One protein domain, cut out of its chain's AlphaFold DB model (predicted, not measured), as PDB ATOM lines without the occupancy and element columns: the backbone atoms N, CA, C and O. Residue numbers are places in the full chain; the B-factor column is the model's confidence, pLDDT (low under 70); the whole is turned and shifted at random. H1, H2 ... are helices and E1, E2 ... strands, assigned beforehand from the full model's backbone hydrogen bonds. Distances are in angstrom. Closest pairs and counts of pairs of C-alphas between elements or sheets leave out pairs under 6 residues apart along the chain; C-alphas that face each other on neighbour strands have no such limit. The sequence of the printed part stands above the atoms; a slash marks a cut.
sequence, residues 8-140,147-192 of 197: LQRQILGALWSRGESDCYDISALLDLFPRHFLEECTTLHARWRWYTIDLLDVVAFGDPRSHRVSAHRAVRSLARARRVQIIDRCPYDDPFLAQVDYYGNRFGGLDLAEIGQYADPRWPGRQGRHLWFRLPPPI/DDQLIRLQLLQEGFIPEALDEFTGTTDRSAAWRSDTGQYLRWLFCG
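AT A GLANCE: This is residues 8 to 140 and 147 to 192 of the 197 residues of an uncharacterized protein of Mycobacteroides abscessus (UniProt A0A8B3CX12). Two groups of short elements lie toward opposite ends of the longest axis, with H1 and long loops running between them. In one group H3 covers the small sheet E3-E4 and meets the beginning of H1 crosswise; in the other H4, H6 and H7 gather round H8, with the small sheet E1-E2 beside H8 and H2 beyond that sheet. The 179 printed residues include eight named helices and four named strands, in the order H1 E1 H2 E2 H3 E3 H4 E4 H5 H6 H7 H8, and both two-stranded sheets are antiparallel. The class is mostly helix, and the whole is compact, with a radius of gyration of the C-alphas of 17.0 A and spans of 43 by 37 by 32 A.

HOW THE PARTS SIT: H1, residues 8 to 22, touches H3, residues 66 to 81, with residues 8 to 12 alone, about perpendicular at 75 degrees; their closest C-alphas are those of Gln 9 and Ala 75, 5.4 A apart. E1, residues 24 to 26, and E2, residues 44 to 46, have N 25 and O 45 within hydrogen-bond range at 2.9 A. H2, residues 36 to 41, lies between them in the chain and touches no helix. E3, residues 86 to 88, and E4, residues 133 to 135, have N 86 and O 135 within range at 2.9 A. The closest C-alphas of H3 and E3 are those of Ala 80 and Gln 86, 5.9 A apart. H8, residues 181 to 191, is the hub. H4, residues 114 to 120, touches it at a steep tilt of 58 degrees, opposite ways, with Ala 120 and Arg 187 closest at 6.2 A between C-alphas. H6, residues 163 to 170, touches H8 about perpendicular at 79 degrees, with the C-alphas of Leu 165 and Thr 182 closest at 6.7 A. H7, residues 174 to 179, and H8 only just touch, only at the corner, with 3 pairs of C-alphas within 8 A, the closest being Ala 177 and Gly 183 at 5.9 A. H5, residues 149 to 157, is close to H8 but not clearly touching, the C-alphas of Gln 149 and Leu 189 being closest at 6.8 A. Every O i to N i+4 pair is within range in H1, H3, H5, H6 and H8, against 1 of 2 in H2, 2 of 3 in H4 and 1 of 2 in H7.

IN THESE COORDINATES: H1 begins at C-alpha 8 (-4.188, -44.557, 9.331) and is 20.7 A long; H3 is 22.8 A, H5 12.4 A and H8 15.0 A, ending at C-alpha 191 (7.086, -47.389, 27.343).

THE WHOLE: The C-alphas of Arg 10 and Tyr 103 are the two farthest apart, at 49.8 A. Residues 141 to 146 are not printed, and C-alphas 140 and 147 are 17.9 A apart across the cut. The links E2 to H3, E3 to H4 and H4 to E4 are long. Residues 127 to 130 have pLDDT under 70.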
ATOM      1  N   LEU A   8      -5.344 -44.385   8.441       93.88
ATOM      2  CA  LEU A   8      -4.188 -44.557   9.331       93.88
ATOM      3  C   LEU A   8      -3.933 -43.339  10.236       93.88
ATOM      4  O   LEU A   8      -3.530 -43.483  11.382       93.88
ATOM      5  N   GLN A   9      -4.201 -42.124   9.752       96.19
ATOM      6  CA  GLN A   9      -4.082 -40.914  10.572       96.19
ATOM      7  C   GLN A   9      -5.132 -40.889  11.685       96.19
ATOM      8  O   GLN A   9      -4.818 -40.503  12.806       96.19
ATOM      9  N   ARG A  10      -6.367 -41.318  11.385       95.44
ATOM     10  CA  ARG A  10      -7.426 -41.455  12.392       95.44
ATOM     11  C   ARG A  10      -7.097 -42.542  13.408       95.44
ATOM     12  O   ARG A  10      -7.317 -42.311  14.585       95.44
ATOM     13  N   GLN A  11      -6.529 -43.667  12.970       95.62
ATOM     14  CA  GLN A  11      -6.063 -44.727  13.866       95.62
ATOM     15  C   GLN A  11      -4.986 -44.214  14.831       95.62
ATOM     16  O   GLN A  11      -5.126 -44.391  16.032       95.62
ATOM     17  N   ILE A  12      -3.954 -43.525  14.324       96.62
ATOM     18  CA  ILE A  12      -2.886 -42.956  15.163       96.62
ATOM     19  C   ILE A  12      -3.453 -41.953  16.171       96.62
ATOM     20  O   ILE A  12      -3.117 -42.014  17.348       96.62
ATOM     21  N   LEU A  13      -4.318 -41.032  15.728       96.50
ATOM     22  CA  LEU A  13      -4.941 -40.069  16.636       96.50
ATOM     23  C   LEU A  13      -5.825 -40.762  17.675       96.50
ATOM     24  O   LEU A  13      -5.733 -40.423  18.845       96.50
ATOM     25  N   GLY A  14      -6.651 -41.724  17.262       95.62
ATOM     26  CA  GLY A  14      -7.508 -42.482  18.172       95.62
ATOM     27  C   GLY A  14      -6.703 -43.242  19.224       95.62
ATOM     28  O   GLY A  14      -7.040 -43.175  20.400       95.62
ATOM     29  N   ALA A  15      -5.603 -43.884  18.823       95.44
ATOM     30  CA  ALA A  15      -4.697 -44.564  19.744       95.44
ATOM     31  C   ALA A  15      -4.051 -43.586  20.735       95.44
ATOM     32  O   ALA A  15      -4.043 -43.850  21.931       95.44
ATOM     33  N   LEU A  16      -3.565 -42.433  20.263       95.94
ATOM     34  CA  LEU A  16      -2.996 -41.402  21.132       95.94
ATOM     35  C   LEU A  16      -4.010 -40.849  22.141       95.94
ATOM     36  O   LEU A  16      -3.668 -40.684  23.304       95.94
ATOM     37  N   TRP A  17      -5.240 -40.557  21.706       94.94
ATOM     38  CA  TRP A  17      -6.302 -40.076  22.595       94.94
ATOM     39  C   TRP A  17      -6.685 -41.131  23.626       94.94
ATOM     40  O   TRP A  17      -6.723 -40.827  24.811       94.94
ATOM     41  N   SER A  18      -6.873 -42.378  23.188       94.50
ATOM     42  CA  SER A  18      -7.157 -43.490  24.091       94.50
ATOM     43  C   SER A  18      -6.044 -43.671  25.125       94.50
ATOM     44  O   SER A  18      -6.345 -43.767  26.308       94.50
ATOM     45  N   ARG A  19      -4.768 -43.641  24.714       93.75
ATOM     46  CA  ARG A  19      -3.631 -43.692  25.644       93.75
ATOM     47  C   ARG A  19      -3.604 -42.493  26.591       93.75
ATOM     48  O   ARG A  19      -3.356 -42.680  27.771       93.75
ATOM     49  N   GLY A  20      -3.904 -41.288  26.114       91.75
ATOM     50  CA  GLY A  20      -3.975 -40.104  26.973       91.75
ATOM     51  C   GLY A  20      -5.007 -40.226  28.102       91.75
ATOM     52  O   GLY A  20      -4.833 -39.613  29.150       91.75
ATOM     53  N   GLU A  21      -6.052 -41.033  27.903       91.19
ATOM     54  CA  GLU A  21      -7.098 -41.299  28.896       91.19
ATOM     55  C   GLU A  21      -6.799 -42.519  29.784       91.19
ATOM     56  O   GLU A  21      -7.185 -42.521  30.951       91.19
ATOM     57  N   SER A  22      -6.123 -43.550  29.259       92.50
ATOM     58  CA  SER A  22      -5.983 -44.856  29.927       92.50
ATOM     59  C   SER A  22      -4.554 -45.305  30.249       92.50
ATOM     60  O   SER A  22      -4.383 -46.350  30.872       92.50
ATOM     61  N   ASP A  23      -3.518 -44.567  29.842       94.88
ATOM     62  CA  ASP A  23      -2.127 -44.849  30.219       94.88
ATOM     63  C   ASP A  23      -1.909 -44.428  31.676       94.88
ATOM     64  O   ASP A  23      -1.546 -43.287  31.972       94.88
ATOM     65  N   CYS A  24      -2.196 -45.357  32.583       95.50
ATOM     66  CA  CYS A  24      -2.023 -45.194  34.014       95.50
ATOM     67  C   CYS A  24      -1.230 -46.349  34.633       95.50
ATOM     68  O   CYS A  24      -1.061 -47.410  34.025       95.50
ATOM     69  N   TYR A  25      -0.729 -46.126  35.845       96.25
ATOM     70  CA  TYR A  25       0.008 -47.121  36.614       96.25
ATOM     71  C   TYR A  25      -0.283 -46.986  38.098       96.25
ATOM     72  O   TYR A  25      -0.196 -45.893  38.660       96.25
ATOM     73  N   ASP A  26      -0.630 -48.109  38.717       95.12
ATOM     74  CA  ASP A  26      -0.862 -48.202  40.151       95.12
ATOM     75  C   ASP A  26       0.477 -48.200  40.894       95.12
ATOM     76  O   ASP A  26       1.328 -49.067  40.694       95.12
ATOM     77  N   ILE A  27       0.665 -47.196  41.743       94.88
ATOM     78  CA  ILE A  27       1.866 -47.003  42.555       94.88
ATOM     79  C   ILE A  27       1.625 -47.320  44.036       94.88
ATOM     80  O   ILE A  27       2.523 -47.121  44.848       94.88
ATOM     81  N   SER A  28       0.442 -47.822  44.406       92.88
ATOM     82  CA  SER A  28       0.058 -48.079  45.803       92.88
ATOM     83  C   SER A  28       1.019 -49.013  46.548       92.88
ATOM     84  O   SER A  28       1.249 -48.837  47.743       92.88
ATOM     85  N   ALA A  29       1.609 -49.980  45.843       90.00
ATOM     86  CA  ALA A  29       2.563 -50.934  46.402       90.00
ATOM     87  C   ALA A  29       4.024 -50.438  46.389       90.00
ATOM     88  O   ALA A  29       4.892 -51.090  46.963       90.00
ATOM     89  N   LEU A  30       4.317 -49.292  45.764       92.19
ATOM     90  CA  LEU A  30       5.683 -48.814  45.520       92.19
ATOM     91  C   LEU A  30       6.202 -47.894  46.636       92.19
ATOM     92  O   LEU A  30       6.661 -46.778  46.384       92.19
ATOM     93  N   LEU A  31       6.144 -48.371  47.881       90.56
ATOM     94  CA  LEU A  31       6.544 -47.604  49.071       90.56
ATOM     95  C   LEU A  31       8.011 -47.142  49.044       90.56
ATOM     96  O   LEU A  31       8.330 -46.108  49.625       90.56
ATOM     97  N   ASP A  32       8.881 -47.875  48.349       88.56
ATOM     98  CA  ASP A  32      10.315 -47.567  48.269       88.56
ATOM     99  C   ASP A  32      10.654 -46.551  47.159       88.56
ATOM    100  O   ASP A  32      11.766 -46.025  47.093       88.56
ATOM    101  N   LEU A  33       9.689 -46.247  46.281       89.69
ATOM    102  CA  LEU A  33       9.826 -45.254  45.206       89.69
ATOM    103  C   LEU A  33       9.058 -43.964  45.490       89.69
ATOM    104  O   LEU A  33       9.404 -42.913  44.947       89.69
ATOM    105  N   PHE A  34       8.022 -44.032  46.327       90.12
ATOM    106  CA  PHE A  34       7.139 -42.907  46.606       90.12
ATOM    107  C   PHE A  34       7.014 -42.662  48.111       90.12
ATOM    108  O   PHE A  34       6.688 -43.580  48.864       90.12
ATOM    109  N   PRO A  35       7.200 -41.413  48.573       87.81
ATOM    110  CA  PRO A  35       6.961 -41.069  49.966       87.81
ATOM    111  C   PRO A  35       5.526 -41.392  50.393       87.81
ATOM    112  O   PRO A  35       4.579 -41.121  49.657       87.81
ATOM    113  N   ARG A  36       5.344 -41.885  51.624       88.94
ATOM    114  CA  ARG A  36       4.017 -42.276  52.139       88.94
ATOM    115  C   ARG A  36       2.961 -41.170  52.010       88.94
ATOM    116  O   ARG A  36       1.852 -41.461  51.590       88.94
ATOM    117  N   HIS A  37       3.316 -39.921  52.313       89.00
ATOM    118  CA  HIS A  37       2.390 -38.787  52.210       89.00
ATOM    119  C   HIS A  37       1.894 -38.554  50.774       89.00
ATOM    120  O   HIS A  37       0.752 -38.166  50.581       89.00
ATOM    121  N   PHE A  38       2.720 -38.835  49.760       88.81
ATOM    122  CA  PHE A  38       2.291 -38.750  48.364       88.81
ATOM    123  C   PHE A  38       1.268 -39.845  48.036       88.81
ATOM    124  O   PHE A  38       0.263 -39.582  47.383       88.81
ATOM    125  N   LEU A  39       1.490 -41.062  48.539       91.12
ATOM    126  CA  LEU A  39       0.594 -42.201  48.320       91.12
ATOM    127  C   LEU A  39      -0.749 -42.081  49.055       91.12
ATOM    128  O   LEU A  39      -1.723 -42.707  48.643       91.12
ATOM    129  N   GLU A  40      -0.818 -41.280  50.119       90.38
ATOM    130  CA  GLU A  40      -2.077 -40.936  50.797       90.38
ATOM    131  C   GLU A  40      -2.988 -40.062  49.918       90.38
ATOM    132  O   GLU A  40      -4.211 -40.141  50.030       90.38
ATOM    133  N   GLU A  41      -2.403 -39.266  49.020       90.62
ATOM    134  CA  GLU A  41      -3.124 -38.370  48.110       90.62
ATOM    135  C   GLU A  41      -3.333 -38.989  46.721       90.62
ATOM    136  O   GLU A  41      -4.344 -38.731  46.065       90.62
ATOM    137  N   CYS A  42      -2.385 -39.812  46.265       92.50
ATOM    138  CA  CYS A  42      -2.347 -40.337  44.908       92.50
ATOM    139  C   CYS A  42      -1.757 -41.752  44.855       92.50
ATOM    140  O   CYS A  42      -0.564 -41.960  45.063       92.50
ATOM    141  N   THR A  43      -2.574 -42.727  44.457       94.62
ATOM    142  CA  THR A  43      -2.140 -44.119  44.240       94.62
ATOM    143  C   THR A  43      -1.985 -44.483  42.768       94.62
ATOM    144  O   THR A  43      -1.613 -45.608  42.449       94.62
ATOM    145  N   THR A  44      -2.284 -43.575  41.841       95.81
ATOM    146  CA  THR A  44      -2.258 -43.868  40.406       95.81
ATOM    147  C   THR A  44      -1.620 -42.724  39.649       95.81
ATOM    148  O   THR A  44      -2.083 -41.593  39.722       95.81
ATOM    149  N   LEU A  45      -0.568 -43.031  38.897       96.31
ATOM    150  CA  LEU A  45       0.034 -42.081  37.975       96.31
ATOM    151  C   LEU A  45      -0.600 -42.196  36.598       96.31
ATOM    152  O   LEU A  45      -1.029 -43.273  36.190       96.31
ATOM    153  N   HIS A  46      -0.577 -41.099  35.855       96.00
ATOM    154  CA  HIS A  46      -1.078 -41.013  34.489       96.00
ATOM    155  C   HIS A  46       0.014 -40.518  33.543       96.00
ATOM    156  O   HIS A  46       0.864 -39.726  33.929       96.00
ATOM    157  N   ALA A  47      -0.009 -40.935  32.279       95.38
ATOM    158  CA  ALA A  47       0.945 -40.485  31.266       95.38
ATOM    159  C   ALA A  47       0.231 -39.858  30.064       95.38
ATOM    160  O   ALA A  47       0.314 -40.327  28.927       95.38
ATOM    161  N   ARG A  48      -0.478 -38.754  30.325       93.50
ATOM    162  CA  ARG A  48      -1.430 -38.129  29.387       93.50
ATOM    163  C   ARG A  48      -0.769 -37.631  28.100       93.50
ATOM    164  O   ARG A  48      -1.395 -37.589  27.040       93.50
ATOM    165  N   TRP A  49       0.508 -37.258  28.190       93.44
ATOM    166  CA  TRP A  49       1.282 -36.659  27.095       93.44
ATOM    167  C   TRP A  49       2.623 -37.354  26.859       93.44
ATOM    168  O   TRP A  49       3.608 -36.712  26.462       93.44
ATOM    169  N   ARG A  50       2.660 -38.669  27.092       95.31
ATOM    170  CA  ARG A  50       3.827 -39.513  26.831       95.31
ATOM    171  C   ARG A  50       4.276 -39.414  25.373       95.31
ATOM    172  O   ARG A  50       3.469 -39.328  24.444       95.31
ATOM    173  N   TRP A  51       5.588 -39.465  25.171       95.88
ATOM    174  CA  TRP A  51       6.176 -39.647  23.850       95.88
ATOM    175  C   TRP A  51       6.134 -41.110  23.412       95.88
ATOM    176  O   TRP A  51       6.633 -41.983  24.116       95.88
ATOM    177  N   TYR A  52       5.631 -41.360  22.205       95.56
ATOM    178  CA  TYR A  52       5.582 -42.690  21.602       95.56
ATOM    179  C   TYR A  52       6.377 -42.755  20.299       95.56
ATOM    180  O   TYR A  52       6.519 -41.768  19.576       95.56
ATOM    181  N   THR A  53       6.829 -43.956  19.956       94.69
ATOM    182  CA  THR A  53       7.121 -44.356  18.575       94.69
ATOM    183  C   THR A  53       5.920 -45.104  17.989       94.69
ATOM    184  O   THR A  53       4.939 -45.382  18.679       94.69
ATOM    185  N   ILE A  54       5.972 -45.449  16.699       93.19
ATOM    186  CA  ILE A  54       4.904 -46.243  16.064       93.19
ATOM    187  C   ILE A  54       4.795 -47.653  16.666       93.19
ATOM    188  O   ILE A  54       3.720 -48.242  16.615       93.19
ATOM    189  N   ASP A  55       5.895 -48.154  17.233       91.19
ATOM    190  CA  ASP A  55       5.982 -49.430  17.942       91.19
ATOM    191  C   ASP A  55       5.411 -49.323  19.351       91.19
ATOM    192  O   ASP A  55       4.547 -50.110  19.711       91.19
ATOM    193  N   LEU A  56       5.826 -48.316  20.128       92.69
ATOM    194  CA  LEU A  56       5.330 -48.119  21.496       92.69
ATOM    195  C   LEU A  56       3.828 -47.806  21.542       92.69
ATOM    196  O   LEU A  56       3.154 -48.156  22.503       92.69
ATOM    197  N   LEU A  57       3.294 -47.152  20.505       93.19
ATOM    198  CA  LEU A  57       1.856 -46.900  20.386       93.19
ATOM    199  C   LEU A  57       1.073 -48.116  19.852       93.19
ATOM    200  O   LEU A  57      -0.141 -48.028  19.692       93.19
ATOM    201  N   ASP A  58       1.745 -49.224  19.527       89.56
ATOM    202  CA  ASP A  58       1.148 -50.428  18.932       89.56
ATOM    203  C   ASP A  58       0.396 -50.148  17.609       89.56
ATOM    204  O   ASP A  58      -0.554 -50.836  17.238       89.56
ATOM    205  N   VAL A  59       0.823 -49.123  16.855       89.81
ATOM    206  CA  VAL A  59       0.269 -48.819  15.518       89.81
ATOM    207  C   VAL A  59       0.754 -49.839  14.492       89.81
ATOM    208  O   VAL A  59       0.077 -50.097  13.497       89.81
ATOM    209  N   VAL A  60       1.948 -50.386  14.720       87.62
ATOM    210  CA  VAL A  60       2.580 -51.402  13.883       87.62
ATOM    211  C   VAL A  60       3.045 -52.544  14.777       87.62
ATOM    212  O   VAL A  60       3.752 -52.309  15.754       87.62
ATOM    213  N   ALA A  61       2.672 -53.774  14.431       83.25
ATOM    214  CA  ALA A  61       3.045 -54.947  15.210       83.25
ATOM    215  C   ALA A  61       4.529 -55.317  15.035       83.25
ATOM    216  O   ALA A  61       5.192 -54.982  14.042       83.25
ATOM    217  N   PHE A  62       5.064 -56.067  15.998       73.31
ATOM    218  CA  PHE A  62       6.362 -56.705  15.832       73.31
ATOM    219  C   PHE A  62       6.308 -57.697  14.657       73.31
ATOM    220  O   PHE A  62       5.398 -58.518  14.572       73.31
ATOM    221  N   GLY A  63       7.268 -57.606  13.733       75.00
ATOM    222  CA  GLY A  63       7.305 -58.432  12.517       75.00
ATOM    223  C   GLY A  63       6.551 -57.867  11.305       75.00
ATOM    224  O   GLY A  63       6.692 -58.414  10.211       75.00
ATOM    225  N   ASP A  64       5.820 -56.755  11.449       83.50
ATOM    226  CA  ASP A  64       5.141 -56.124  10.314       83.50
ATOM    227  C   ASP A  64       6.123 -55.691   9.206       83.50
ATOM    228  O   ASP A  64       7.240 -55.229   9.493       83.50
ATOM    229  N   PRO A  65       5.703 -55.742   7.925       87.00
ATOM    230  CA  PRO A  65       6.542 -55.329   6.811       87.00
ATOM    231  C   PRO A  65       7.028 -53.883   6.939       87.00
ATOM    232  O   PRO A  65       6.306 -52.972   7.352       87.00
ATOM    233  N   ARG A  66       8.241 -53.621   6.435       88.69
ATOM    234  CA  ARG A  66       8.828 -52.269   6.390       88.69
ATOM    235  C   ARG A  66       7.903 -51.229   5.739       88.69
ATOM    236  O   ARG A  66       7.937 -50.057   6.117       88.69
ATOM    237  N   SER A  67       7.080 -51.627   4.771       90.94
ATOM    238  CA  SER A  67       6.119 -50.741   4.099       90.94
ATOM    239  C   SER A  67       5.061 -50.167   5.051       90.94
ATOM    240  O   SER A  67       4.708 -48.992   4.913       90.94
ATOM    241  N   HIS A  68       4.597 -50.937   6.043       89.88
ATOM    242  CA  HIS A  68       3.654 -50.463   7.062       89.88
ATOM    243  C   HIS A  68       4.292 -49.374   7.922       89.88
ATOM    244  O   HIS A  68       3.728 -48.291   8.071       89.88
ATOM    245  N   ARG A  69       5.533 -49.597   8.367       90.81
ATOM    246  CA  ARG A  69       6.322 -48.629   9.150       90.81
ATOM    247  C   ARG A  69       6.531 -47.318   8.407       90.81
ATOM    248  O   ARG A  69       6.277 -46.238   8.939       90.81
ATOM    249  N   VAL A  70       6.928 -47.400   7.136       91.50
ATOM    250  CA  VAL A  70       7.077 -46.220   6.268       91.50
ATOM    251  C   VAL A  70       5.749 -45.467   6.136       91.50
ATOM    252  O   VAL A  70       5.735 -44.234   6.176       91.50
ATOM    253  N   SER A  71       4.636 -46.186   6.000       93.12
ATOM    254  CA  SER A  71       3.304 -45.589   5.872       93.12
ATOM    255  C   SER A  71       2.853 -44.916   7.172       93.12
ATOM    256  O   SER A  71       2.378 -43.779   7.126       93.12
ATOM    257  N   ALA A  72       3.096 -45.544   8.326       94.31
ATOM    258  CA  ALA A  72       2.838 -44.977   9.648       94.31
ATOM    259  C   ALA A  72       3.662 -43.704   9.885       94.31
ATOM    260  O   ALA A  72       3.099 -42.658  10.203       94.31
ATOM    261  N   HIS A  73       4.969 -43.715   9.602       94.44
ATOM    262  CA  HIS A  73       5.797 -42.508   9.699       94.44
ATOM    263  C   HIS A  73       5.314 -41.376   8.782       94.44
ATOM    264  O   HIS A  73       5.312 -40.209   9.183       94.44
ATOM    265  N   ARG A  74       4.884 -41.687   7.550       95.31
ATOM    266  CA  ARG A  74       4.290 -40.687   6.643       95.31
ATOM    267  C   ARG A  74       2.995 -40.111   7.219       95.31
ATOM    268  O   ARG A  74       2.797 -38.896   7.144       95.31
ATOM    269  N   ALA A  75       2.148 -40.947   7.817       96.50
ATOM    270  CA  ALA A  75       0.921 -40.511   8.474       96.50
ATOM    271  C   ALA A  75       1.212 -39.595   9.676       96.50
ATOM    272  O   ALA A  75       0.656 -38.498   9.720       96.50
ATOM    273  N   VAL A  76       2.146 -39.965  10.564       97.25
ATOM    274  CA  VAL A  76       2.596 -39.132  11.700       97.25
ATOM    275  C   VAL A  76       3.119 -37.780  11.217       97.25
ATOM    276  O   VAL A  76       2.674 -36.735  11.687       97.25
ATOM    277  N   ARG A  77       4.006 -37.757  10.214       97.06
ATOM    278  CA  ARG A  77       4.527 -36.495   9.654       97.06
ATOM    279  C   ARG A  77       3.425 -35.620   9.059       97.06
ATOM    280  O   ARG A  77       3.485 -34.398   9.161       97.06
ATOM    281  N   SER A  78       2.420 -36.224   8.431       96.38
ATOM    282  CA  SER A  78       1.275 -35.478   7.910       96.38
ATOM    283  C   SER A  78       0.392 -34.915   9.028       96.38
ATOM    284  O   SER A  78      -0.088 -33.792   8.888       96.38
ATOM    285  N   LEU A  79       0.198 -35.646  10.130       97.12
ATOM    286  CA  LEU A  79      -0.492 -35.143  11.323       97.12
ATOM    287  C   LEU A  79       0.270 -33.975  11.960       97.12
ATOM    288  O   LEU A  79      -0.340 -32.970  12.320       97.12
ATOM    289  N   ALA A  80       1.599 -34.071  12.030       96.81
ATOM    290  CA  ALA A  80       2.459 -33.016  12.558       96.81
ATOM    291  C   ALA A  80       2.390 -31.735  11.715       96.81
ATOM    292  O   ALA A  80       2.228 -30.642  12.251       96.81
ATOM    293  N   ARG A  81       2.413 -31.858  10.378       96.44
ATOM    294  CA  ARG A  81       2.202 -30.721   9.457       96.44
ATOM    295  C   ARG A  81       0.846 -30.047   9.664       96.44
ATOM    296  O   ARG A  81       0.745 -28.833   9.544       96.44
ATOM    297  N   ALA A  82      -0.177 -30.830  10.002       95.12
ATOM    298  CA  ALA A  82      -1.502 -30.334  10.360       95.12
ATOM    299  C   ALA A  82      -1.611 -29.869  11.829       95.12
ATOM    300  O   ALA A  82      -2.717 -29.585  12.284       95.12
ATOM    301  N   ARG A  83      -0.492 -29.809  12.570       94.56
ATOM    302  CA  ARG A  83      -0.401 -29.424  13.990       94.56
ATOM    303  C   ARG A  83      -1.292 -30.252  14.923       94.56
ATOM    304  O   ARG A  83      -1.751 -29.758  15.945       94.56
ATOM    305  N   ARG A  84      -1.562 -31.511  14.569       95.62
ATOM    306  CA  ARG A  84      -2.367 -32.433  15.393       95.62
ATOM    307  C   ARG A  84      -1.535 -33.219  16.404       95.62
ATOM    308  O   ARG A  84      -2.085 -33.696  17.384       95.62
ATOM    309  N   VAL A  85      -0.236 -33.355  16.153       96.94
ATOM    310  CA  VAL A  85       0.735 -34.027  17.029       96.94
ATOM    311  C   VAL A  85       2.041 -33.240  17.035       96.94
ATOM    312  O   VAL A  85       2.362 -32.566  16.050       96.94
ATOM    313  N   GLN A  86       2.800 -33.346  18.120       97.06
ATOM    314  CA  GLN A  86       4.198 -32.916  18.167       97.06
ATOM    315  C   GLN A  86       5.093 -34.054  17.679       97.06
ATOM    316  O   GLN A  86       4.750 -35.221  17.864       97.06
ATOM    317  N   ILE A  87       6.225 -33.721  17.052       97.00
ATOM    318  CA  ILE A  87       7.226 -34.705  16.628       97.00
ATOM    319  C   ILE A  87       8.632 -34.243  16.984       97.00
ATOM    320  O   ILE A  87       8.921 -33.049  16.911       97.00
ATOM    321  N   ILE A  88       9.503 -35.203  17.281       95.00
ATOM    322  CA  ILE A  88      10.956 -35.027  17.368       95.00
ATOM    323  C   ILE A  88      11.646 -36.246  16.732       95.00
ATOM    324  O   ILE A  88      11.069 -37.331  16.650       95.00
ATOM    325  N   ASP A  89      12.866 -36.067  16.233       90.50
ATOM    326  CA  ASP A  89      13.659 -37.100  15.547       90.50
ATOM    327  C   ASP A  89      14.834 -37.634  16.385       90.50
ATOM    328  O   ASP A  89      15.669 -38.393  15.885       90.50
ATOM    329  N   ARG A  90      14.868 -37.257  17.666       88.44
ATOM    330  CA  ARG A  90      15.787 -37.740  18.701       88.44
ATOM    331  C   ARG A  90      15.002 -38.321  19.875       88.44
ATOM    332  O   ARG A  90      13.821 -38.006  20.018       88.44
ATOM    333  N   CYS A  91      15.654 -39.136  20.704       89.62
ATOM    334  CA  CYS A  91      15.064 -39.598  21.961       89.62
ATOM    335  C   CYS A  91      14.619 -38.382  22.806       89.62
ATOM    336  O   CYS A  91      15.400 -37.434  22.925       89.62
ATOM    337  N   PRO A  92      13.383 -38.363  23.342       91.50
ATOM    338  CA  PRO A  92      12.913 -37.294  24.227       91.50
ATOM    339  C   PRO A  92      13.559 -37.341  25.614       91.50
ATOM    340  O   PRO A  92      13.460 -36.360  26.343       91.50
ATOM    341  N   TYR A  93      14.179 -38.465  25.970       91.06
ATOM    342  CA  TYR A  93      14.802 -38.705  27.265       91.06
ATOM    343  C   TYR A  93      16.328 -38.647  27.132       91.06
ATOM    344  O   TYR A  93      16.873 -39.033  26.092       91.06
ATOM    345  N   ASP A  94      17.004 -38.171  28.179       88.06
ATOM    346  CA  ASP A  94      18.465 -38.217  28.264       88.06
ATOM    347  C   ASP A  94      18.965 -39.666  28.235       88.06
ATOM    348  O   ASP A  94      18.352 -40.543  28.837       88.06
ATOM    349  N   ASP A  95      20.081 -39.907  27.547       85.69
ATOM    350  CA  ASP A  95      20.737 -41.216  27.475       85.69
ATOM    351  C   ASP A  95      22.249 -41.048  27.748       85.69
ATOM    352  O   ASP A  95      22.910 -40.311  27.000       85.69
ATOM    353  N   PRO A  96      22.814 -41.662  28.808       87.12
ATOM    354  CA  PRO A  96      22.113 -42.409  29.858       87.12
ATOM    355  C   PRO A  96      21.175 -41.514  30.683       87.12
ATOM    356  O   PRO A  96      21.456 -40.334  30.917       87.12
ATOM    357  N   PHE A  97      20.050 -42.079  31.122       90.19
ATOM    358  CA  PHE A  97      19.063 -41.382  31.944       90.19
ATOM    359  C   PHE A  97      19.552 -41.312  33.396       90.19
ATOM    360  O   PHE A  97      20.004 -42.317  33.937       90.19
ATOM    361  N   LEU A  98      19.469 -40.137  34.029       88.81
ATOM    362  CA  LEU A  98      20.003 -39.883  35.384       88.81
ATOM    363  C   LEU A  98      21.510 -40.123  35.518       88.81
ATOM    364  O   LEU A  98      22.000 -40.573  36.552       88.81
ATOM    365  N   ALA A  99      22.261 -39.813  34.462       87.31
ATOM    366  CA  ALA A  99      23.711 -39.791  34.547       87.31
ATOM    367  C   ALA A  99      24.168 -38.743  35.574       87.31
ATOM    368  O   ALA A  99      23.755 -37.582  35.515       87.31
ATOM    369  N   GLN A 100      25.062 -39.137  36.473       83.19
ATOM    370  CA  GLN A 100      25.747 -38.208  37.362       83.19
ATOM    371  C   GLN A 100      26.809 -37.442  36.575       83.19
ATOM    372  O   GLN A 100      27.330 -37.927  35.569       83.19
ATOM    373  N   VAL A 101      27.128 -36.234  37.030       84.12
ATOM    374  CA  VAL A 101      28.150 -35.388  36.411       84.12
ATOM    375  C   VAL A 101      29.291 -35.220  37.401       84.12
ATOM    376  O   VAL A 101      29.073 -34.788  38.532       84.12
ATOM    377  N   ASP A 102      30.502 -35.599  36.997       84.12
ATOM    378  CA  ASP A 102      31.689 -35.427  37.831       84.12
ATOM    379  C   ASP A 102      32.129 -33.952  37.893       84.12
ATOM    380  O   ASP A 102      31.604 -33.079  37.198       84.12
ATOM    381  N   TYR A 103      33.141 -33.662  38.714       84.12
ATOM    382  CA  TYR A 103      33.717 -32.317  38.836       84.12
ATOM    383  C   TYR A 103      34.214 -31.732  37.494       84.12
ATOM    384  O   TYR A 103      34.269 -30.515  37.329       84.12
ATOM    385  N   TYR A 104      34.568 -32.584  36.530       89.50
ATOM    386  CA  TYR A 104      35.067 -32.195  35.211       89.50
ATOM    387  C   TYR A 104      33.958 -32.076  34.156       89.50
ATOM    388  O   TYR A 104      34.250 -31.766  32.999       89.50
ATOM    389  N   GLY A 105      32.694 -32.294  34.527       82.75
ATOM    390  CA  GLY A 105      31.564 -32.244  33.605       82.75
ATOM    391  C   GLY A 105      31.332 -33.540  32.820       82.75
ATOM    392  O   GLY A 105      30.497 -33.550  31.912       82.75
ATOM    393  N   ASN A 106      32.039 -34.629  33.132       83.94
ATOM    394  CA  ASN A 106      31.827 -35.913  32.470       83.94
ATOM    395  C   ASN A 106      30.612 -36.621  33.062       83.94
ATOM    396  O   ASN A 106      30.457 -36.713  34.280       83.94
ATOM    397  N   ARG A 107      29.774 -37.170  32.180       82.38
ATOM    398  CA  ARG A 107      28.643 -38.011  32.575       82.38
ATOM    399  C   ARG A 107      29.122 -39.420  32.917       82.38
ATOM    400  O   ARG A 107      29.836 -40.027  32.119       82.38
ATOM    401  N   PHE A 108      28.692 -39.949  34.056       81.06
ATOM    402  CA  PHE A 108      28.933 -41.331  34.467       81.06
ATOM    403  C   PHE A 108      27.708 -41.915  35.186       81.06
ATOM    404  O   PHE A 108      26.864 -41.183  35.699       81.06
ATOM    405  N   GLY A 109      27.605 -43.245  35.210       83.75
ATOM    406  CA  GLY A 109      26.445 -43.937  35.777       83.75
ATOM    407  C   GLY A 109      25.142 -43.667  35.012       83.75
ATOM    408  O   GLY A 109      25.160 -43.292  33.837       83.75
ATOM    409  N   GLY A 110      24.018 -43.861  35.701       87.50
ATOM    410  CA  GLY A 110      22.677 -43.735  35.137       87.50
ATOM    411  C   GLY A 110      22.172 -45.011  34.461       87.50
ATOM    412  O   GLY A 110      22.855 -46.032  34.380       87.50
ATOM    413  N   LEU A 111      20.937 -44.936  33.978       90.31
ATOM    414  CA  LEU A 111      20.260 -45.999  33.255       90.31
ATOM    415  C   LEU A 111      20.570 -45.905  31.759       90.31
ATOM    416  O   LEU A 111      20.175 -44.945  31.095       90.31
ATOM    417  N   ASP A 112      21.228 -46.927  31.215       90.62
ATOM    418  CA  ASP A 112      21.379 -47.086  29.768       90.62
ATOM    419  C   ASP A 112      20.018 -47.414  29.146       90.62
ATOM    420  O   ASP A 112      19.473 -48.506  29.332       90.62
ATOM    421  N   LEU A 113      19.453 -46.478  28.377       91.31
ATOM    422  CA  LEU A 113      18.119 -46.660  27.807       91.31
ATOM    423  C   LEU A 113      18.074 -47.773  26.750       91.31
ATOM    424  O   LEU A 113      16.991 -48.251  26.411       91.31
ATOM    425  N   ALA A 114      19.217 -48.245  26.240       90.00
ATOM    426  CA  ALA A 114      19.248 -49.418  25.370       90.00
ATOM    427  C   ALA A 114      18.820 -50.706  26.095       90.00
ATOM    428  O   ALA A 114      18.303 -51.619  25.446       90.00
ATOM    429  N   GLU A 115      18.977 -50.765  27.420       92.75
ATOM    430  CA  GLU A 115      18.569 -51.913  28.230       92.75
ATOM    431  C   GLU A 115      17.064 -52.167  28.178       92.75
ATOM    432  O   GLU A 115      16.641 -53.320  28.233       92.75
ATOM    433  N   ILE A 116      16.252 -51.116  28.010       92.94
ATOM    434  CA  ILE A 116      14.793 -51.240  27.932       92.94
ATOM    435  C   ILE A 116      14.418 -52.196  26.798       92.94
ATOM    436  O   ILE A 116      13.671 -53.148  27.013       92.94
ATOM    437  N   GLY A 117      14.988 -51.993  25.608       90.44
ATOM    438  CA  GLY A 117      14.729 -52.846  24.443       90.44
ATOM    439  C   GLY A 117      15.241 -54.274  24.597       90.44
ATOM    440  O   GLY A 117      14.712 -55.189  23.969       90.44
ATOM    441  N   GLN A 118      16.266 -54.468  25.425       91.25
ATOM    442  CA  GLN A 118      16.902 -55.762  25.628       91.25
ATOM    443  C   GLN A 118      16.200 -56.608  26.697       91.25
ATOM    444  O   GLN A 118      16.087 -57.821  26.527       91.25
ATOM    445  N   TYR A 119      15.755 -55.986  27.789       93.19
ATOM    446  CA  TYR A 119      15.311 -56.694  28.990       93.19
ATOM    447  C   TYR A 119      13.849 -56.435  29.371       93.19
ATOM    448  O   TYR A 119      13.267 -57.272  30.056       93.19
ATOM    449  N   ALA A 120      13.247 -55.319  28.944       91.75
ATOM    450  CA  ALA A 120      11.951 -54.873  29.461       91.75
ATOM    451  C   ALA A 120      10.839 -54.835  28.406       91.75
ATOM    452  O   ALA A 120       9.760 -55.387  28.621       91.75
ATOM    453  N   ASP A 121      11.068 -54.173  27.272       91.25
ATOM    454  CA  ASP A 121      10.060 -54.011  26.230       91.25
ATOM    455  C   ASP A 121      10.688 -53.943  24.824       91.25
ATOM    456  O   ASP A 121      11.313 -52.937  24.480       91.25
ATOM    457  N   PRO A 122      10.489 -54.963  23.964       88.50
ATOM    458  CA  PRO A 122      11.106 -55.018  22.637       88.50
ATOM    459  C   PRO A 122      10.572 -53.954  21.665       88.50
ATOM    460  O   PRO A 122      11.135 -53.778  20.585       88.50
ATOM    461  N   ARG A 123       9.488 -53.243  22.017       89.25
ATOM    462  CA  ARG A 123       8.982 -52.095  21.246       89.25
ATOM    463  C   ARG A 123       9.862 -50.859  21.416       89.25
ATOM    464  O   ARG A 123       9.726 -49.906  20.644       89.25
ATOM    465  N   TRP A 124      10.738 -50.847  22.423       91.38
ATOM    466  CA  TRP A 124      11.656 -49.742  22.629       91.38
ATOM    467  C   TRP A 124      12.573 -49.576  21.411       91.38
ATOM    468  O   TRP A 124      13.195 -50.541  20.955       91.38
ATOM    469  N   PRO A 125      12.679 -48.357  20.861       85.06
ATOM    470  CA  PRO A 125      13.558 -48.099  19.736       85.06
ATOM    471  C   PRO A 125      15.024 -48.335  20.128       85.06
ATOM    472  O   PRO A 125      15.611 -47.566  20.882       85.06
ATOM    473  N   GLY A 126      15.641 -49.391  19.591       73.12
ATOM    474  CA  GLY A 126      17.065 -49.661  19.808       73.12
ATOM    475  C   GLY A 126      17.981 -48.550  19.266       73.12
ATOM    476  O   GLY A 126      17.569 -47.716  18.458       73.12
ATOM    477  N   ARG A 127      19.268 -48.581  19.648       65.12
ATOM    478  CA  ARG A 127      20.284 -47.556  19.302       65.12
ATOM    479  C   ARG A 127      20.464 -47.284  17.804       65.12
ATOM    480  O   ARG A 127      20.963 -46.228  17.420       65.12
ATOM    481  N   GLN A 128      20.116 -48.238  16.944       57.03
ATOM    482  CA  GLN A 128      20.334 -48.116  15.506       57.03
ATOM    483  C   GLN A 128      19.119 -47.502  14.803       57.03
ATOM    484  O   GLN A 128      18.078 -48.136  14.656       57.03
ATOM    485  N   GLY A 129      19.294 -46.279  14.302       58.84
ATOM    486  CA  GLY A 129      18.347 -45.615  13.407       58.84
ATOM    487  C   GLY A 129      17.783 -44.304  13.950       58.84
ATOM    488  O   GLY A 129      17.842 -44.006  15.138       58.84
ATOM    489  N   ARG A 130      17.233 -43.489  13.044       67.62
ATOM    490  CA  ARG A 130      16.442 -42.311  13.414       67.62
ATOM    491  C   ARG A 130      15.022 -42.756  13.720       67.62
ATOM    492  O   ARG A 130      14.296 -43.149  12.804       67.62
ATOM    493  N   HIS A 131      14.630 -42.648  14.980       84.81
ATOM    494  CA  HIS A 131      13.272 -42.937  15.425       84.81
ATOM    495  C   HIS A 131      12.452 -41.655  15.452       84.81
ATOM    496  O   HIS A 131      12.923 -40.607  15.886       84.81
ATOM    497  N   LEU A 132      11.225 -41.728  14.939       93.25
ATOM    498  CA  LEU A 132      10.292 -40.609  14.980       93.25
ATOM    499  C   LEU A 132       9.435 -40.751  16.232       93.25
ATOM    500  O   LEU A 132       8.572 -41.630  16.280       93.25
ATOM    501  N   TRP A 133       9.660 -39.866  17.192       96.12
ATOM    502  CA  TRP A 133       8.851 -39.770  18.396       96.12
ATOM    503  C   TRP A 133       7.733 -38.769  18.187       96.12
ATOM    504  O   TRP A 133       7.916 -37.745  17.519       96.12
ATOM    505  N   PHE A 134       6.565 -39.066  18.737       97.31
ATOM    506  CA  PHE A 134       5.395 -38.222  18.605       97.31
ATOM    507  C   PHE A 134       4.451 -38.357  19.794       97.31
ATOM    508  O   PHE A 134       4.435 -39.373  20.483       97.31
ATOM    509  N   ARG A 135       3.662 -37.309  20.024       96.25
ATOM    510  CA  ARG A 135       2.649 -37.258  21.083       96.25
ATOM    511  C   ARG A 135       1.534 -36.279  20.749       96.25
ATOM    512  O   ARG A 135       1.690 -35.439  19.853       96.25
ATOM    513  N   LEU A 136       0.438 -36.343  21.502       94.88
ATOM    514  CA  LEU A 136      -0.506 -35.227  21.554       94.88
ATOM    515  C   LEU A 136       0.194 -33.998  22.147       94.88
ATOM    516  O   LEU A 136       1.008 -34.146  23.060       94.88
ATOM    517  N   PRO A 137      -0.081 -32.789  21.631       90.56
ATOM    518  CA  PRO A 137       0.390 -31.586  22.295       90.56
ATOM    519  C   PRO A 137      -0.222 -31.522  23.706       90.56
ATOM    520  O   PRO A 137      -1.427 -31.761  23.831       90.56
ATOM    521  N   PRO A 138       0.564 -31.202  24.749       85.06
ATOM    522  CA  PRO A 138      -0.008 -30.899  26.052       85.06
ATOM    523  C   PRO A 138      -0.979 -29.710  25.933       85.06
ATOM    524  O   PRO A 138      -0.825 -28.887  25.016       85.06
ATOM    525  N   PRO A 139      -1.999 -29.618  26.803       79.75
ATOM    526  CA  PRO A 139      -2.891 -28.471  26.845       79.75
ATOM    527  C   PRO A 139      -2.074 -27.191  27.040       79.75
ATOM    528  O   PRO A 139      -1.009 -27.201  27.653       79.75
ATOM    529  N   ILE A 140      -2.579 -26.075  26.506       75.62
ATOM    530  CA  ILE A 140      -2.004 -24.745  26.744       75.62
ATOM    531  C   ILE A 140      -2.464 -24.297  28.138       75.62
ATOM    532  O   ILE A 140      -3.288 -23.398  28.285       75.62
ATOM    533  N   ASP A 147       0.076 -35.951  39.572       92.38
ATOM    534  CA  ASP A 147      -0.035 -37.377  39.251       92.38
ATOM    535  C   ASP A 147       0.467 -37.722  37.835       92.38
ATOM    536  O   ASP A 147       0.425 -38.882  37.419       92.38
ATOM    537  N   ASP A 148       0.935 -36.735  37.062       93.88
ATOM    538  CA  ASP A 148       1.395 -36.965  35.700       93.88
ATOM    539  C   ASP A 148       2.856 -37.438  35.654       93.88
ATOM    540  O   ASP A 148       3.753 -36.944  36.347       93.88
ATOM    541  N   GLN A 149       3.112 -38.377  34.751       94.38
ATOM    542  CA  GLN A 149       4.417 -38.916  34.399       94.38
ATOM    543  C   GLN A 149       5.433 -37.812  34.076       94.38
ATOM    544  O   GLN A 149       6.609 -37.957  34.411       94.38
ATOM    545  N   LEU A 150       5.003 -36.698  33.471       91.69
ATOM    546  CA  LEU A 150       5.893 -35.568  33.191       91.69
ATOM    547  C   LEU A 150       6.509 -34.971  34.462       91.69
ATOM    548  O   LEU A 150       7.710 -34.704  34.468       91.69
ATOM    549  N   ILE A 151       5.728 -34.820  35.538       91.25
ATOM    550  CA  ILE A 151       6.236 -34.321  36.824       91.25
ATOM    551  C   ILE A 151       7.239 -35.312  37.410       91.25
ATOM    552  O   ILE A 151       8.291 -34.917  37.904       91.25
ATOM    553  N   ARG A 152       6.960 -36.617  37.310       91.81
ATOM    554  CA  ARG A 152       7.874 -37.649  37.820       91.81
ATOM    555  C   ARG A 152       9.214 -37.642  37.088       91.81
ATOM    556  O   ARG A 152      10.256 -37.679  37.731       91.81
ATOM    557  N   LEU A 153       9.193 -37.548  35.758       92.50
ATOM    558  CA  LEU A 153      10.411 -37.431  34.954       92.50
ATOM    559  C   LEU A 153      11.215 -36.179  35.323       92.50
ATOM    560  O   LEU A 153      12.434 -36.267  35.454       92.50
ATOM    561  N   GLN A 154      10.536 -35.047  35.523       90.56
ATOM    562  CA  GLN A 154      11.175 -33.799  35.929       90.56
ATOM    563  C   GLN A 154      11.848 -33.926  37.302       90.56
ATOM    564  O   GLN A 154      13.028 -33.612  37.422       90.56
ATOM    565  N   LEU A 155      11.144 -34.443  38.313       89.75
ATOM    566  CA  LEU A 155      11.691 -34.611  39.666       89.75
ATOM    567  C   LEU A 155      12.929 -35.515  39.683       89.75
ATOM    568  O   LEU A 155      13.923 -35.196  40.335       89.75
ATOM    569  N   LEU A 156      12.891 -36.617  38.928       90.19
ATOM    570  CA  LEU A 156      14.046 -37.499  38.772       90.19
ATOM    571  C   LEU A 156      15.237 -36.741  38.161       90.19
ATOM    572  O   LEU A 156      16.346 -36.816  38.685       90.19
ATOM    573  N   GLN A 157      15.012 -35.966  37.094       86.06
ATOM    574  CA  GLN A 157      16.058 -35.164  36.443       86.06
ATOM    575  C   GLN A 157      16.602 -34.032  37.329       86.06
ATOM    576  O   GLN A 157      17.766 -33.660  37.192       86.06
ATOM    577  N   GLU A 158      15.793 -33.503  38.244       86.75
ATOM    578  CA  GLU A 158      16.200 -32.510  39.246       86.75
ATOM    579  C   GLU A 158      16.980 -33.127  40.422       86.75
ATOM    580  O   GLU A 158      17.460 -32.404  41.295       86.75
ATOM    581  N   GLY A 159      17.168 -34.453  40.427       82.31
ATOM    582  CA  GLY A 159      17.997 -35.168  41.395       82.31
ATOM    583  C   GLY A 159      17.229 -35.764  42.574       82.31
ATOM    584  O   GLY A 159      17.856 -36.252  43.514       82.31
ATOM    585  N   PHE A 160      15.894 -35.772  42.540       84.50
ATOM    586  CA  PHE A 160      15.094 -36.505  43.519       84.50
ATOM    587  C   PHE A 160      15.095 -38.000  43.172       84.50
ATOM    588  O   PHE A 160      14.166 -38.503  42.545       84.50
ATOM    589  N   ILE A 161      16.176 -38.695  43.531       85.06
ATOM    590  CA  ILE A 161      16.395 -40.114  43.227       85.06
ATOM    591  C   ILE A 161      15.998 -40.963  44.448       85.06
ATOM    592  O   ILE A 161      16.666 -40.868  45.479       85.06
ATOM    593  N   PRO A 162      14.938 -41.792  44.366       87.31
ATOM    594  CA  PRO A 162      14.595 -42.731  45.432       87.31
ATOM    595  C   PRO A 162      15.656 -43.826  45.596       87.31
ATOM    596  O   PRO A 162      16.253 -44.260  44.609       87.31
ATOM    597  N   GLU A 163      15.834 -44.335  46.817       87.75
ATOM    598  CA  GLU A 163      16.806 -45.395  47.142       87.75
ATOM    599  C   GLU A 163      16.611 -46.645  46.270       87.75
ATOM    600  O   GLU A 163      17.562 -47.129  45.663       87.75
ATOM    601  N   ALA A 164      15.366 -47.090  46.076       89.06
ATOM    602  CA  ALA A 164      15.063 -48.232  45.213       89.06
ATOM    603  C   ALA A 164      15.486 -48.031  43.745       89.06
ATOM    604  O   ALA A 164      15.741 -49.003  43.028       89.06
ATOM    605  N   LEU A 165      15.550 -46.782  43.270       90.94
ATOM    606  CA  LEU A 165      16.049 -46.469  41.932       90.94
ATOM    607  C   LEU A 165      17.581 -46.542  41.882       90.94
ATOM    608  O   LEU A 165      18.132 -47.069  40.917       90.94
ATOM    609  N   ASP A 166      18.258 -46.049  42.919       87.81
ATOM    610  CA  ASP A 166      19.714 -46.144  43.050       87.81
ATOM    611  C   ASP A 166      20.159 -47.618  43.088       87.81
ATOM    612  O   ASP A 166      20.965 -48.048  42.256       87.81
ATOM    613  N   GLU A 167      19.512 -48.440  43.923       90.38
ATOM    614  CA  GLU A 167      19.726 -49.893  43.986       90.38
ATOM    615  C   GLU A 167      19.495 -50.578  42.630       90.38
ATOM    616  O   GLU A 167      20.293 -51.415  42.185       90.38
ATOM    617  N   PHE A 168      18.424 -50.193  41.927       93.81
ATOM    618  CA  PHE A 168      18.140 -50.701  40.590       93.81
ATOM    619  C   PHE A 168      19.287 -50.395  39.622       93.81
ATOM    620  O   PHE A 168      19.687 -51.279  38.859       93.81
ATOM    621  N   THR A 169      19.847 -49.181  39.635       89.75
ATOM    622  CA  THR A 169      20.977 -48.826  38.755       89.75
ATOM    623  C   THR A 169      22.276 -49.538  39.135       89.75
ATOM    624  O   THR A 169      23.045 -49.902  38.246       89.75
ATOM    625  N   GLY A 170      22.494 -49.820  40.424       87.12
ATOM    626  CA  GLY A 170      23.665 -50.553  40.917       87.12
ATOM    627  C   GLY A 170      23.611 -52.073  40.711       87.12
ATOM    628  O   GLY A 170      24.622 -52.756  40.881       87.12
ATOM    629  N   THR A 171      22.457 -52.630  40.337       91.56
ATOM    630  CA  THR A 171      22.283 -54.082  40.191       91.56
ATOM    631  C   THR A 171      22.996 -54.631  38.949       91.56
ATOM    632  O   THR A 171      22.685 -54.245  37.821       91.56
ATOM    633  N   THR A 172      23.891 -55.608  39.139       90.31
ATOM    634  CA  THR A 172      24.628 -56.278  38.049       90.31
ATOM    635  C   THR A 172      23.752 -57.214  37.206       90.31
ATOM    636  O   THR A 172      23.902 -57.266  35.985       90.31
ATOM    637  N   ASP A 173      22.828 -57.964  37.824       94.56
ATOM    638  CA  ASP A 173      21.878 -58.811  37.086       94.56
ATOM    639  C   ASP A 173      20.738 -57.957  36.515       94.56
ATOM    640  O   ASP A 173      19.675 -57.794  37.121       94.56
ATOM    641  N   ARG A 174      20.967 -57.406  35.319       94.31
ATOM    642  CA  ARG A 174      20.008 -56.518  34.645       94.31
ATOM    643  C   ARG A 174      18.670 -57.202  34.348       94.31
ATOM    644  O   ARG A 174      17.629 -56.558  34.416       94.31
ATOM    645  N   SER A 175      18.665 -58.504  34.064       94.00
ATOM    646  CA  SER A 175      17.430 -59.248  33.771       94.00
ATOM    647  C   SER A 175      16.564 -59.434  35.020       94.00
ATOM    648  O   SER A 175      15.336 -59.356  34.957       94.00
ATOM    649  N   ALA A 176      17.184 -59.680  36.178       94.50
ATOM    650  CA  ALA A 176      16.473 -59.668  37.453       94.50
ATOM    651  C   ALA A 176      15.984 -58.256  37.813       94.50
ATOM    652  O   ALA A 176      14.819 -58.108  38.177       94.50
ATOM    653  N   ALA A 177      16.825 -57.231  37.633       95.19
ATOM    654  CA  ALA A 177      16.471 -55.841  37.921       95.19
ATOM    655  C   ALA A 177      15.218 -55.398  37.150       95.19
ATOM    656  O   ALA A 177      14.263 -54.920  37.748       95.19
ATOM    657  N   TRP A 178      15.155 -55.631  35.835       95.56
ATOM    658  CA  TRP A 178      14.000 -55.240  35.013       95.56
ATOM    659  C   TRP A 178      12.702 -56.011  35.317       95.56
ATOM    660  O   TRP A 178      11.630 -55.575  34.902       95.56
ATOM    661  N   ARG A 179      12.775 -57.127  36.057       94.19
ATOM    662  CA  ARG A 179      11.601 -57.872  36.544       94.19
ATOM    663  C   ARG A 179      11.104 -57.407  37.915       94.19
ATOM    664  O   ARG A 179       9.988 -57.781  38.276       94.19
ATOM    665  N   SER A 180      11.897 -56.632  38.658       95.38
ATOM    666  CA  SER A 180      11.492 -56.077  39.953       95.38
ATOM    667  C   SER A 180      10.389 -55.030  39.797       95.38
ATOM    668  O   SER A 180      10.145 -54.534  38.696       95.38
ATOM    669  N   ASP A 181       9.757 -54.649  40.903       95.25
ATOM    670  CA  ASP A 181       8.718 -53.617  40.914       95.25
ATOM    671  C   ASP A 181       9.249 -52.264  40.404       95.25
ATOM    672  O   ASP A 181       8.584 -51.597  39.609       95.25
ATOM    673  N   THR A 182      10.496 -51.908  40.743       95.31
ATOM    674  CA  THR A 182      11.184 -50.735  40.177       95.31
ATOM    675  C   THR A 182      11.391 -50.862  38.671       95.31
ATOM    676  O   THR A 182      11.147 -49.909  37.932       95.31
ATOM    677  N   GLY A 183      11.795 -52.039  38.187       95.44
ATOM    678  CA  GLY A 183      11.937 -52.301  36.755       95.44
ATOM    679  C   GLY A 183      10.611 -52.200  35.998       95.44
ATOM    680  O   GLY A 183      10.555 -51.604  34.922       95.44
ATOM    681  N   GLN A 184       9.527 -52.720  36.576       95.50
ATOM    682  CA  GLN A 184       8.178 -52.630  36.011       95.50
ATOM    683  C   GLN A 184       7.669 -51.186  35.983       95.50
ATOM    684  O   GLN A 184       7.144 -50.746  34.955       95.50
ATOM    685  N   TYR A 185       7.910 -50.429  37.057       95.88
ATOM    686  CA  TYR A 185       7.619 -49.001  37.106       95.88
ATOM    687  C   TYR A 185       8.395 -48.236  36.037       95.88
ATOM    688  O   TYR A 185       7.787 -47.484  35.281       95.88
ATOM    689  N   LEU A 186       9.709 -48.450  35.907       95.50
ATOM    690  CA  LEU A 186      10.529 -47.781  34.894       95.50
ATOM    691  C   LEU A 186      10.105 -48.156  33.477       95.50
ATOM    692  O   LEU A 186      10.028 -47.299  32.596       95.50
ATOM    693  N   ARG A 187       9.773 -49.427  33.253       95.69
ATOM    694  CA  ARG A 187       9.239 -49.882  31.974       95.69
ATOM    695  C   ARG A 187       7.962 -49.122  31.635       95.69
ATOM    696  O   ARG A 187       7.868 -48.593  30.530       95.69
ATOM    697  N   TRP A 188       7.012 -49.022  32.564       96.25
ATOM    698  CA  TRP A 188       5.827 -48.196  32.351       96.25
ATOM    699  C   TRP A 188       6.201 -46.723  32.168       96.25
ATOM    700  O   TRP A 188       5.699 -46.081  31.250       96.25
ATOM    701  N   LEU A 189       7.117 -46.186  32.973       95.50
ATOM    702  CA  LEU A 189       7.545 -44.791  32.942       95.50
ATOM    703  C   LEU A 189       8.102 -44.390  31.580       95.50
ATOM    704  O   LEU A 189       7.905 -43.246  31.192       95.50
ATOM    705  N   PHE A 190       8.703 -45.296  30.811       94.75
ATOM    706  CA  PHE A 190       9.196 -44.994  29.463       94.75
ATOM    707  C   PHE A 190       8.273 -45.476  28.344       94.75
ATOM    708  O   PHE A 190       7.990 -44.716  27.414       94.75
ATOM    709  N   CYS A 191       7.778 -46.709  28.436       94.12
ATOM    710  CA  CYS A 191       7.086 -47.389  27.343       94.12
ATOM    711  C   CYS A 191       5.558 -47.300  27.416       94.12
ATOM    712  O   CYS A 191       4.894 -47.587  26.421       94.12
ATOM    713  N   GLY A 192       5.002 -46.905  28.562       92.62
ATOM    714  CA  GLY A 192       3.577 -47.049  28.842       92.62
ATOM    715  C   GLY A 192       3.201 -48.500  29.167       92.62
ATOM    716  O   GLY A 192       4.074 -49.338  29.416       92.62
TER     717      GLY A 192